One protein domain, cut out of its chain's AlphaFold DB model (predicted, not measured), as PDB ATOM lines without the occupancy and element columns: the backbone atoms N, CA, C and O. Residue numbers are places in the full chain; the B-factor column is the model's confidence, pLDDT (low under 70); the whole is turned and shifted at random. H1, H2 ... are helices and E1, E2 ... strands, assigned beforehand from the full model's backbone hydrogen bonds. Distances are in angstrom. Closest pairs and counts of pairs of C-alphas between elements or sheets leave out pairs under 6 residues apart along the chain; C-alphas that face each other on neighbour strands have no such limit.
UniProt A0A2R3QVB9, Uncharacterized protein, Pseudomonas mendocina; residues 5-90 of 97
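What this domain is: This is residues 5 to 90 of the 97 residues of an uncharacterized protein of Pseudomonas mendocina (UniProt A0A2R3QVB9). A small three-stranded sheet has the long helix H2 slantwise over one face and the four-residue H3 over the opposite face; residues 5 to 13 of H1 stick out at one end and residues 81 to 87, of which 82 to 87 belong to H4, at the other. The 86 printed residues include four named helices and three named strands, in the order H1, H2, H3, E1, E2, E3, H4, class mixed. The sheet, ordered E1, E2, E3, is a meander, each strand the antiparallel neighbour of the one before. The whole is only just loose, close to extended, with a radius of gyration of the C-alphas of 17.7 A and spans of 62 by 32 by 17 A.

How they stand to each other: Start at H1, residues 5 to 14, close to but not clearly touching H2, residues 17 to 31; their closest C-alphas, Ile 13 and Ala 19, are 6.8 A apart. Look next at E1, residues 48 to 51, E2, residues 56 to 63, and E3, residues 67 to 74: H2 is on their sheet at a height of 9.8 A, and its closest C-alphas with E3, Gln 21 and Ser 67, are 5.3 A apart. H3, residues 36 to 39, is on the opposite face, over E2. In the hairpin E1 and E2, N 50 and O 58 are 2.9 A apart, within hydrogen-bond range; in the hairpin E2 and E3, N 59 and O 71 are 2.8 A apart. H4, residues 82 to 89, is not on the sheet. In H1, H2 and H4 every O i to N i+4 pair is within hydrogen-bond range; H3 is too short for one.

Where its parts are: Find C-alpha 5 at (79.458, -35.156, 26.687), where H1 begins. H2 measures 20.9 A, E2 22.2 A and E3 22.5 A from first to last C-alpha. H4 ends at C-alpha 89, (65.045, -18.371, 80.888).

The domain as a whole: The C-alphas farthest apart, Ala 5 and Thr 87, are 61.7 A apart. The printed part has no cut, and no link is long. Look for pLDDT under 70 at residue 5, residues 54 to 55 and residues 77 to 80.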
ATOM      1  N   ALA A   5      79.616 -36.571  27.031       65.56
ATOM      2  CA  ALA A   5      79.458 -35.156  26.687       65.56
ATOM      3  C   ALA A   5      78.756 -34.290  27.762       65.56
ATOM      4  O   ALA A   5      79.269 -33.210  28.055       65.56
ATOM      5  N   PRO A   6      77.642 -34.711  28.404       74.50
ATOM      6  CA  PRO A   6      76.933 -33.839  29.347       74.50
ATOM      7  C   PRO A   6      77.725 -33.578  30.631       74.50
ATOM      8  O   PRO A   6      77.767 -32.451  31.120       74.50
ATOM      9  N   LEU A   7      78.387 -34.614  31.157       78.81
ATOM     10  CA  LEU A   7      79.188 -34.521  32.378       78.81
ATOM     11  C   LEU A   7      80.414 -33.636  32.168       78.81
ATOM     12  O   LEU A   7      80.677 -32.771  32.994       78.81
ATOM     13  N   SER A   8      81.119 -33.778  31.043       80.44
ATOM     14  CA  SER A   8      82.274 -32.929  30.739       80.44
ATOM     15  C   SER A   8      81.894 -31.454  30.580       80.44
ATOM     16  O   SER A   8      82.618 -30.588  31.068       80.44
ATOM     17  N   ILE A   9      80.745 -31.157  29.961       80.56
ATOM     18  CA  ILE A   9      80.235 -29.782  29.833       80.56
ATOM     19  C   ILE A   9      79.856 -29.217  31.208       80.56
ATOM     20  O   ILE A   9      80.237 -28.093  31.536       80.56
ATOM     21  N   ALA A  10      79.160 -29.996  32.040       82.00
ATOM     22  CA  ALA A  10      78.821 -29.584  33.400       82.00
ATOM     23  C   ALA A  10      80.080 -29.339  34.250       82.00
ATOM     24  O   ALA A  10      80.178 -28.308  34.910       82.00
ATOM     25  N   SER A  11      81.074 -30.230  34.188       82.69
ATOM     26  CA  SER A  11      82.360 -30.058  34.873       82.69
ATOM     27  C   SER A  11      83.100 -28.806  34.406       82.69
ATOM     28  O   SER A  11      83.640 -28.084  35.238       82.69
ATOM     29  N   PHE A  12      83.082 -28.505  33.105       84.44
ATOM     30  CA  PHE A  12      83.685 -27.284  32.572       84.44
ATOM     31  C   PHE A  12      83.008 -26.025  33.132       84.44
ATOM     32  O   PHE A  12      83.687 -25.124  33.624       84.44
ATOM     33  N   ILE A  13      81.671 -25.983  33.147       82.69
ATOM     34  CA  ILE A  13      80.911 -24.861  33.718       82.69
ATOM     35  C   ILE A  13      81.193 -24.718  35.218       82.69
ATOM     36  O   ILE A  13      81.443 -23.609  35.686       82.69
ATOM     37  N   LEU A  14      81.207 -25.823  35.966       84.62
ATOM     38  CA  LEU A  14      81.510 -25.828  37.402       84.62
ATOM     39  C   LEU A  14      82.954 -25.408  37.711       84.62
ATOM     40  O   LEU A  14      83.205 -24.871  38.783       84.62
ATOM     41  N   SER A  15      83.885 -25.605  36.775       85.44
ATOM     42  CA  SER A  15      85.273 -25.140  36.899       85.44
ATOM     43  C   SER A  15      85.475 -23.660  36.547       85.44
ATOM     44  O   SER A  15      86.585 -23.146  36.656       85.44
ATOM     45  N   SER A  16      84.423 -22.964  36.104       88.62
ATOM     46  CA  SER A  16      84.515 -21.556  35.716       88.62
ATOM     47  C   SER A  16      84.549 -20.612  36.924       88.62
ATOM     48  O   SER A  16      83.950 -20.879  37.968       88.62
ATOM     49  N   ASN A  17      85.157 -19.435  36.740       89.19
ATOM     50  CA  ASN A  17      85.147 -18.358  37.741       89.19
ATOM     51  C   ASN A  17      83.723 -17.937  38.137       89.19
ATOM     52  O   ASN A  17      83.483 -17.577  39.285       89.19
ATOM     53  N   TRP A  18      82.769 -17.993  37.202       90.06
ATOM     54  CA  TRP A  18      81.370 -17.675  37.487       90.06
ATOM     55  C   TRP A  18      80.761 -18.661  38.490       90.06
ATOM     56  O   TRP A  18      80.091 -18.243  39.434       90.06
ATOM     57  N   ALA A  19      81.018 -19.962  38.319       89.69
ATOM     58  CA  ALA A  19      80.529 -20.975  39.246       89.69
ATOM     59  C   ALA A  19      81.166 -20.815  40.634       89.69
ATOM     60  O   ALA A  19      80.441 -20.844  41.628       89.69
ATOM     61  N   ASP A  20      82.477 -20.550  40.712       89.31
ATOM     62  CA  ASP A  20      83.160 -20.270  41.987       89.31
ATOM     63  C   ASP A  20      82.556 -19.046  42.697       89.31
ATOM     64  O   ASP A  20      82.215 -19.111  43.880       89.31
ATOM     65  N   GLN A  21      82.312 -17.951  41.967       91.69
ATOM     66  CA  GLN A  21      81.641 -16.767  42.510       91.69
ATOM     67  C   GLN A  21      80.252 -17.100  43.067       91.69
ATOM     68  O   GLN A  21      79.913 -16.660  44.168       91.69
ATOM     69  N   LYS A  22      79.452 -17.906  42.355       92.06
ATOM     70  CA  LYS A  22      78.122 -18.322  42.825       92.06
ATOM     71  C   LYS A  22      78.175 -19.217  44.048       92.06
ATOM     72  O   LYS A  22      77.388 -19.012  44.970       92.06
ATOM     73  N   VAL A  23      79.120 -20.148  44.108       91.25
ATOM     74  CA  VAL A  23      79.335 -20.973  45.303       91.25
ATOM     75  C   VAL A  23      79.681 -20.090  46.503       91.25
ATOM     76  O   VAL A  23      79.091 -20.254  47.570       91.25
ATOM     77  N   ARG A  24      80.568 -19.104  46.333       92.88
ATOM     78  CA  ARG A  24      80.941 -18.167  47.406       92.88
ATOM     79  C   ARG A  24      79.772 -17.303  47.871       92.88
ATOM     80  O   ARG A  24      79.600 -17.136  49.075       92.88
ATOM     81  N   GLU A  25      78.947 -16.793  46.955       93.56
ATOM     82  CA  GLU A  25      77.724 -16.055  47.308       93.56
ATOM     83  C   GLU A  25      76.787 -16.903  48.175       93.56
ATOM     84  O   GLU A  25      76.308 -16.432  49.209       93.56
ATOM     85  N   GLN A  26      76.541 -18.154  47.773       93.75
ATOM     86  CA  GLN A  26      75.668 -19.061  48.519       93.75
ATOM     87  C   GLN A  26      76.266 -19.438  49.874       93.75
ATOM     88  O   GLN A  26      75.550 -19.418  50.871       93.75
ATOM     89  N   LEU A  27      77.577 -19.690  49.945       93.25
ATOM     90  CA  LEU A  27      78.281 -19.954  51.199       93.25
ATOM     91  C   LEU A  27      78.143 -18.777  52.174       93.25
ATOM     92  O   LEU A  27      77.805 -18.962  53.342       93.25
ATOM     93  N   VAL A  28      78.353 -17.550  51.694       94.50
ATOM     94  CA  VAL A  28      78.196 -16.346  52.519       94.50
ATOM     95  C   VAL A  28      76.750 -16.154  52.958       94.50
ATOM     96  O   VAL A  28      76.505 -15.847  54.123       94.50
ATOM     97  N   SER A  29      75.790 -16.358  52.057       92.62
ATOM     98  CA  SER A  29      74.363 -16.271  52.374       92.62
ATOM     99  C   SER A  29      73.948 -17.281  53.449       92.62
ATOM    100  O   SER A  29      73.223 -16.924  54.372       92.62
ATOM    101  N   ALA A  30      74.441 -18.516  53.347       92.44
ATOM    102  CA  ALA A  30      74.027 -19.631  54.191       92.44
ATOM    103  C   ALA A  30      74.775 -19.723  55.527       92.44
ATOM    104  O   ALA A  30      74.294 -20.388  56.439       92.44
ATOM    105  N   SER A  31      75.966 -19.127  55.652       93.19
ATOM    106  CA  SER A  31      76.822 -19.324  56.833       93.19
ATOM    107  C   SER A  31      77.196 -18.034  57.566       93.19
ATOM    108  O   SER A  31      77.447 -18.079  58.770       93.19
ATOM    109  N   PHE A  32      77.204 -16.874  56.902       94.44
ATOM    110  CA  PHE A  32      77.686 -15.620  57.492       94.44
ATOM    111  C   PHE A  32      76.514 -14.687  57.819       94.44
ATOM    112  O   PHE A  32      76.101 -13.858  57.008       94.44
ATOM    113  N   HIS A  33      75.979 -14.813  59.033       90.81
ATOM    114  CA  HIS A  33      74.759 -14.115  59.465       90.81
ATOM    115  C   HIS A  33      75.012 -12.885  60.343       90.81
ATOM    116  O   HIS A  33      74.095 -12.109  60.606       90.81
ATOM    117  N   ILE A  34      76.243 -12.698  60.815       89.81
ATOM    118  CA  ILE A  34      76.568 -11.675  61.808       89.81
ATOM    119  C   ILE A  34      77.165 -10.452  61.112       89.81
ATOM    120  O   ILE A  34      77.956 -10.570  60.177       89.81
ATOM    121  N   GLN A  35      76.784  -9.253  61.549       89.44
ATOM    122  CA  GLN A  35      77.349  -8.020  61.003       89.44
ATOM    123  C   GLN A  35      78.795  -7.847  61.487       89.44
ATOM    124  O   GLN A  35      79.072  -8.016  62.671       89.44
ATOM    125  N   ALA A  36      79.706  -7.440  60.597       90.19
ATOM    126  CA  ALA A  36      81.124  -7.235  60.927       90.19
ATOM    127  C   ALA A  36      81.362  -6.286  62.117       90.19
ATOM    128  O   ALA A  36      82.230  -6.545  62.953       90.19
ATOM    129  N   LYS A  37      80.510  -5.263  62.269       87.94
ATOM    130  CA  LYS A  37      80.553  -4.314  63.393       87.94
ATOM    131  C   LYS A  37      80.445  -4.982  64.770       87.94
ATOM    132  O   LYS A  37      81.009  -4.484  65.734       87.94
ATOM    133  N   THR A  38      79.756  -6.123  64.872       85.69
ATOM    134  CA  THR A  38      79.623  -6.881  66.129       85.69
ATOM    135  C   THR A  38      80.977  -7.383  66.636       85.69
ATOM    136  O   THR A  38      81.146  -7.599  67.829       85.69
ATOM    137  N   CYS A  39      81.949  -7.534  65.736       85.12
ATOM    138  CA  CYS A  39      83.308  -7.963  66.036       85.12
ATOM    139  C   CYS A  39      84.318  -6.804  66.038       85.12
ATOM    140  O   CYS A  39      85.511  -7.051  65.910       85.12
ATOM    141  N   GLY A  40      83.860  -5.548  66.114       85.69
ATOM    142  CA  GLY A  40      84.734  -4.370  66.056       85.69
ATOM    143  C   GLY A  40      85.355  -4.113  64.678       85.69
ATOM    144  O   GLY A  40      86.216  -3.247  64.545       85.69
ATOM    145  N   VAL A  41      84.927  -4.842  63.642       85.12
ATOM    146  CA  VAL A  41      85.348  -4.583  62.263       85.12
ATOM    147  C   VAL A  41      84.413  -3.543  61.666       85.12
ATOM    148  O   VAL A  41      83.351  -3.851  61.116       85.12
ATOM    149  N   GLU A  42      84.810  -2.289  61.822       81.94
ATOM    150  CA  GLU A  42      84.115  -1.134  61.271       81.94
ATOM    151  C   GLU A  42      84.663  -0.783  59.877       81.94
ATOM    152  O   GLU A  42      85.771  -1.159  59.505       81.94
ATOM    153  N   ASN A  43      83.873  -0.057  59.082       84.19
ATOM    154  CA  ASN A  43      84.261   0.504  57.775       84.19
ATOM    155  C   ASN A  43      84.418  -0.463  56.584       84.19
ATOM    156  O   ASN A  43      84.765  -0.013  55.493       84.19
ATOM    157  N   ILE A  44      84.076  -1.750  56.713       87.69
ATOM    158  CA  ILE A  44      84.025  -2.677  55.565       87.69
ATOM    159  C   ILE A  44      82.568  -2.952  55.176       87.69
ATOM    160  O   ILE A  44      81.876  -3.783  55.770       87.69
ATOM    161  N   LYS A  45      82.068  -2.223  54.171       88.62
ATOM    162  CA  LYS A  45      80.666  -2.323  53.734       88.62
ATOM    163  C   LYS A  45      80.360  -3.721  53.192       88.62
ATOM    164  O   LYS A  45      81.035  -4.206  52.295       88.62
ATOM    165  N   GLY A  46      79.291  -4.328  53.706       88.94
ATOM    166  CA  GLY A  46      78.822  -5.644  53.265       88.94
ATOM    167  C   GLY A  46      79.619  -6.823  53.824       88.94
ATOM    168  O   GLY A  46      79.289  -7.959  53.495       88.94
ATOM    169  N   ALA A  47      80.619  -6.580  54.680       93.44
ATOM    170  CA  ALA A  47      81.312  -7.656  55.367       93.44
ATOM    171  C   ALA A  47      80.395  -8.369  56.366       93.44
ATOM    172  O   ALA A  47      79.612  -7.742  57.092       93.44
ATOM    173  N   LYS A  48      80.518  -9.693  56.407       94.56
ATOM    174  CA  LYS A  48      79.729 -10.564  57.279       94.56
ATOM    175  C   LYS A  48      80.630 -11.505  58.059       94.56
ATOM    176  O   LYS A  48      81.732 -11.817  57.619       94.56
ATOM    177  N   ILE A  49      80.142 -11.968  59.201       92.75
ATOM    178  CA  ILE A  49      80.860 -12.838  60.126       92.75
ATOM    179  C   ILE A  49      80.117 -14.163  60.288       92.75
ATOM    180  O   ILE A  49      78.887 -14.192  60.402       92.75
ATOM    181  N   ALA A  50      80.886 -15.245  60.338       92.69
ATOM    182  CA  ALA A  50      80.454 -16.557  60.794       92.69
ATOM    183  C   ALA A  50      81.252 -16.939  62.046       92.69
ATOM    184  O   ALA A  50      82.484 -16.866  62.048       92.69
ATOM    185  N   TYR A  51      80.558 -17.347  63.109       88.12
ATOM    186  CA  TYR A  51      81.212 -17.949  64.267       88.12
ATOM    187  C   TYR A  51      81.584 -19.392  63.960       88.12
ATOM    188  O   TYR A  51      80.811 -20.121  63.341       88.12
ATOM    189  N   LEU A  52      82.778 -19.779  64.391       81.25
ATOM    190  CA  LEU A  52      83.219 -21.164  64.405       81.25
ATOM    191  C   LEU A  52      83.144 -21.655  65.861       81.25
ATOM    192  O   LEU A  52      82.093 -21.591  66.492       81.25
ATOM    193  N   GLU A  53      84.270 -22.104  66.405       72.50
ATOM    194  CA  GLU A  53      84.437 -22.479  67.809       72.50
ATOM    195  C   GLU A  53      84.668 -21.249  68.706       72.50
ATOM    196  O   GLU A  53      84.851 -20.130  68.224       72.50
ATOM    197  N   TYR A  54      84.716 -21.457  70.025       67.62
ATOM    198  CA  TYR A  54      84.910 -20.398  71.018       67.62
ATOM    199  C   TYR A  54      86.041 -19.423  70.653       67.62
ATOM    200  O   TYR A  54      87.203 -19.803  70.503       67.62
ATOM    201  N   GLY A  55      85.681 -18.144  70.502       66.62
ATOM    202  CA  GLY A  55      86.608 -17.055  70.180       66.62
ATOM    203  C   GLY A  55      87.119 -17.026  68.733       66.62
ATOM    204  O   GLY A  55      87.828 -16.088  68.371       66.62
ATOM    205  N   LYS A  56      86.753 -18.003  67.892       81.00
ATOM    206  CA  LYS A  56      87.137 -18.071  66.480       81.00
ATOM    207  C   LYS A  56      85.982 -17.609  65.600       81.00
ATOM    208  O   LYS A  56      84.859 -18.104  65.698       81.00
ATOM    209  N   ALA A  57      86.271 -16.689  64.692       90.00
ATOM    210  CA  ALA A  57      85.322 -16.244  63.689       90.00
ATOM    211  C   ALA A  57      85.997 -16.114  62.322       90.00
ATOM    212  O   ALA A  57      87.207 -15.892  62.215       90.00
ATOM    213  N   LEU A  58      85.195 -16.258  61.274       93.62
ATOM    214  CA  LEU A  58      85.578 -15.938  59.907       93.62
ATOM    215  C   LEU A  58      84.860 -14.675  59.463       93.62
ATOM    216  O   LEU A  58      83.679 -14.492  59.761       93.62
ATOM    217  N   ILE A  59      85.562 -13.842  58.707       94.62
ATOM    218  CA  ILE A  59      85.000 -12.701  57.997       94.62
ATOM    219  C   ILE A  59      84.928 -13.005  56.504       94.62
ATOM    220  O   ILE A  59      85.888 -13.496  55.921       94.62
ATOM    221  N   ALA A  60      83.782 -12.709  55.898       96.69
ATOM    222  CA  ALA A  60      83.593 -12.662  54.458       96.69
ATOM    223  C   ALA A  60      83.547 -11.194  54.020       96.69
ATOM    224  O   ALA A  60      82.661 -10.448  54.441       96.69
ATOM    225  N   ILE A  61      84.501 -10.786  53.186       95.69
ATOM    226  CA  ILE A  61      84.665  -9.424  52.672       95.69
ATOM    227  C   ILE A  61      84.244  -9.410  51.201       95.69
ATOM    228  O   ILE A  61      84.808 -10.190  50.432       95.69
ATOM    229  N   PRO A  62      83.285  -8.561  50.788       94.12
ATOM    230  CA  PRO A  62      82.917  -8.435  49.383       94.12
ATOM    231  C   PRO A  62      84.122  -8.054  48.523       94.12
ATOM    232  O   PRO A  62      84.834  -7.099  48.830       94.12
ATOM    233  N   ASP A  63      84.315  -8.778  47.427       94.00
ATOM    234  CA  ASP A  63      85.399  -8.563  46.477       94.00
ATOM    235  C   ASP A  63      84.872  -8.617  45.040       94.00
ATOM    236  O   ASP A  63      84.028  -9.447  44.700       94.00
ATOM    237  N   LYS A  64      85.359  -7.719  44.179       88.00
ATOM    238  CA  LYS A  64      84.839  -7.594  42.809       88.00
ATOM    239  C   LYS A  64      85.247  -8.755  41.903       88.00
ATOM    240  O   LYS A  64      84.530  -9.043  40.951       88.00
ATOM    241  N   GLU A  65      86.374  -9.405  42.178       86.88
ATOM    242  CA  GLU A  65      86.909 -10.466  41.322       86.88
ATOM    243  C   GLU A  65      86.470 -11.849  41.799       86.88
ATOM    244  O   GLU A  65      86.115 -12.710  40.995       86.88
ATOM    245  N   LYS A  66      86.459 -12.063  43.114       84.19
ATOM    246  CA  LYS A  66      86.195 -13.366  43.737       84.19
ATOM    247  C   LYS A  66      84.822 -13.456  44.386       84.19
ATOM    248  O   LYS A  66      84.540 -14.458  45.033       84.19
ATOM    249  N   SER A  67      83.967 -12.441  44.243       92.50
ATOM    250  CA  SER A  67      82.715 -12.259  44.996       92.50
ATOM    251  C   SER A  67      82.944 -12.017  46.493       92.50
ATOM    252  O   SER A  67      82.522 -10.991  47.024       92.50
ATOM    253  N   TYR A  68      83.682 -12.909  47.164       95.00
ATOM    254  CA  TYR A  68      84.111 -12.749  48.548       95.00
ATOM    255  C   TYR A  68      85.528 -13.275  48.797       95.00
ATOM    256  O   TYR A  68      85.930 -14.334  48.300       95.00
ATOM    257  N   ILE A  69      86.250 -12.551  49.650       94.25
ATOM    258  CA  ILE A  69      87.488 -12.985  50.299       94.25
ATOM    259  C   ILE A  69      87.154 -13.404  51.731       94.25
ATOM    260  O   ILE A  69      86.340 -12.763  52.395       94.25
ATOM    261  N   PHE A  70      87.784 -14.477  52.199       94.31
ATOM    262  CA  PHE A  70      87.595 -14.996  53.547       94.31
ATOM    263  C   PHE A  70      88.871 -14.827  54.356       94.31
ATOM    264  O   PHE A  70      89.951 -15.140  53.857       94.31
ATOM    265  N   ASP A  71      88.735 -14.386  55.601       93.81
ATOM    266  CA  ASP A  71      89.849 -14.334  56.543       93.81
ATOM    267  C   ASP A  71      89.395 -14.707  57.957       93.81
ATOM    268  O   ASP A  71      88.200 -14.767  58.260       93.81
ATOM    269  N   ARG A  72      90.355 -14.983  58.835       91.31
ATOM    270  CA  ARG A  72      90.127 -15.196  60.260       91.31
ATOM    271  C   ARG A  72      90.074 -13.852  60.964       91.31
ATOM    272  O   ARG A  72      90.922 -12.993  60.750       91.31
ATOM    273  N   VAL A  73      89.115 -13.703  61.866       88.50
ATOM    274  CA  VAL A  73      89.022 -12.532  62.731       88.50
ATOM    275  C   VAL A  73      88.838 -12.968  64.175       88.50
ATOM    276  O   VAL A  73      88.127 -13.933  64.475       88.50
ATOM    277  N   LEU A  74      89.493 -12.250  65.083       83.94
ATOM    278  CA  LEU A  74      89.234 -12.398  66.502       83.94
ATOM    279  C   LEU A  74      87.903 -11.712  66.811       83.94
ATOM    280  O   LEU A  74      87.776 -10.501  66.661       83.94
ATOM    281  N   CYS A  75      86.912 -12.487  67.234       81.69
ATOM    282  CA  CYS A  75      85.626 -11.942  67.638       81.69
ATOM    283  C   CYS A  75      85.221 -12.512  68.989       81.69
ATOM    284  O   CYS A  75      84.545 -13.537  69.099       81.69
ATOM    285  N   THR A  76      85.677 -11.836  70.036       71.06
ATOM    286  CA  THR A  76      85.370 -12.173  71.421       71.06
ATOM    287  C   THR A  76      83.985 -11.643  71.773       71.06
ATOM    288  O   THR A  76      83.847 -10.556  72.325       71.06
ATOM    289  N   GLN A  77      82.938 -12.399  71.448       64.19
ATOM    290  CA  GLN A  77      81.668 -12.207  72.145       64.19
ATOM    291  C   GLN A  77      81.771 -12.846  73.534       64.19
ATOM    292  O   GLN A  77      82.280 -13.956  73.676       64.19
ATOM    293  N   THR A  78      81.276 -12.175  74.570       59.34
ATOM    294  CA  THR A  78      80.972 -12.831  75.846       59.34
ATOM    295  C   THR A  78      79.662 -13.594  75.679       59.34
ATOM    296  O   THR A  78      78.584 -13.013  75.809       59.34
ATOM    297  N   TRP A  79      79.744 -14.877  75.332       62.81
ATOM    298  CA  TRP A  79      78.565 -15.741  75.236       62.81
ATOM    299  C   TRP A  79      77.987 -15.971  76.637       62.81
ATOM    300  O   TRP A  79      78.729 -16.107  77.612       62.81
ATOM    301  N   ALA A  80      76.660 -16.015  76.756       66.44
ATOM    302  CA  ALA A  80      76.030 -16.476  77.986       66.44
ATOM    303  C   ALA A  80      76.326 -17.974  78.168       66.44
ATOM    304  O   ALA A  80      76.200 -18.749  77.221       66.44
ATOM    305  N   THR A  81      76.733 -18.383  79.371       70.75
ATOM    306  CA  THR A  81      76.933 -19.804  79.691       70.75
ATOM    307  C   THR A  81      75.591 -20.538  79.721       70.75
ATOM    308  O   THR A  81      74.547 -19.915  79.940       70.75
ATOM    309  N   ALA A  82      75.608 -21.863  79.541       73.25
ATOM    310  CA  ALA A  82      74.407 -22.695  79.671       73.25
ATOM    311  C   ALA A  82      73.708 -22.466  81.023       73.25
ATOM    312  O   ALA A  82      72.494 -22.284  81.066       73.25
ATOM    313  N   ASP A  83      74.485 -22.341  82.102       76.00
ATOM    314  CA  ASP A  83      73.970 -22.043  83.441       76.00
ATOM    315  C   ASP A  83      73.282 -20.679  83.516       76.00
ATOM    316  O   ASP A  83      72.216 -20.554  84.121       76.00
ATOM    317  N   LYS A  84      73.852 -19.657  82.862       76.69
ATOM    318  CA  LYS A  84      73.267 -18.311  82.801       76.69
ATOM    319  C   LYS A  84      71.963 -18.305  81.998       76.69
ATOM    320  O   LYS A  84      71.022 -17.609  82.367       76.69
ATOM    321  N   LEU A  85      71.882 -19.083  80.920       79.25
ATOM    322  CA  LEU A  85      70.665 -19.214  80.112       79.25
ATOM    323  C   LEU A  85      69.575 -20.015  80.839       79.25
ATOM    324  O   LEU A  85      68.409 -19.626  80.789       79.25
ATOM    325  N   ASN A  86      69.948 -21.072  81.563       81.19
ATOM    326  CA  ASN A  86      69.035 -21.844  82.403       81.19
ATOM    327  C   ASN A  86      68.459 -20.985  83.537       81.19
ATOM    328  O   ASN A  86      67.248 -20.878  83.684       81.19
ATOM    329  N   THR A  87      69.309 -20.280  84.288       83.06
ATOM    330  CA  THR A  87      68.846 -19.406  85.381       83.06
ATOM    331  C   THR A  87      68.004 -18.223  84.904       83.06
ATOM    332  O   THR A  87      67.102 -17.804  85.622       83.06
ATOM    333  N   THR A  88      68.258 -17.694  83.703       79.69
ATOM    334  CA  THR A  88      67.527 -16.519  83.190       79.69
ATOM    335  C   THR A  88      66.215 -16.891  82.489       79.69
ATOM    336  O   THR A  88      65.246 -16.143  82.588       79.69
ATOM    337  N   TYR A  89      66.165 -18.023  81.777       81.12
ATOM    338  CA  TYR A  89      65.045 -18.371  80.888       81.12
ATOM    339  C   TYR A  89      64.450 -19.767  81.129       81.12
ATOM    340  O   TYR A  89      63.524 -20.155  80.423       81.12
ATOM    341  N   GLY A  90      64.974 -20.540  82.086       80.06
ATOM    342  CA  GLY A  90      64.543 -21.917  82.346       80.06
ATOM    343  C   GLY A  90      64.868 -22.889  81.208       80.06
ATOM    344  O   GLY A  90      64.193 -23.906  81.056       80.06
TER     345      GLY A  90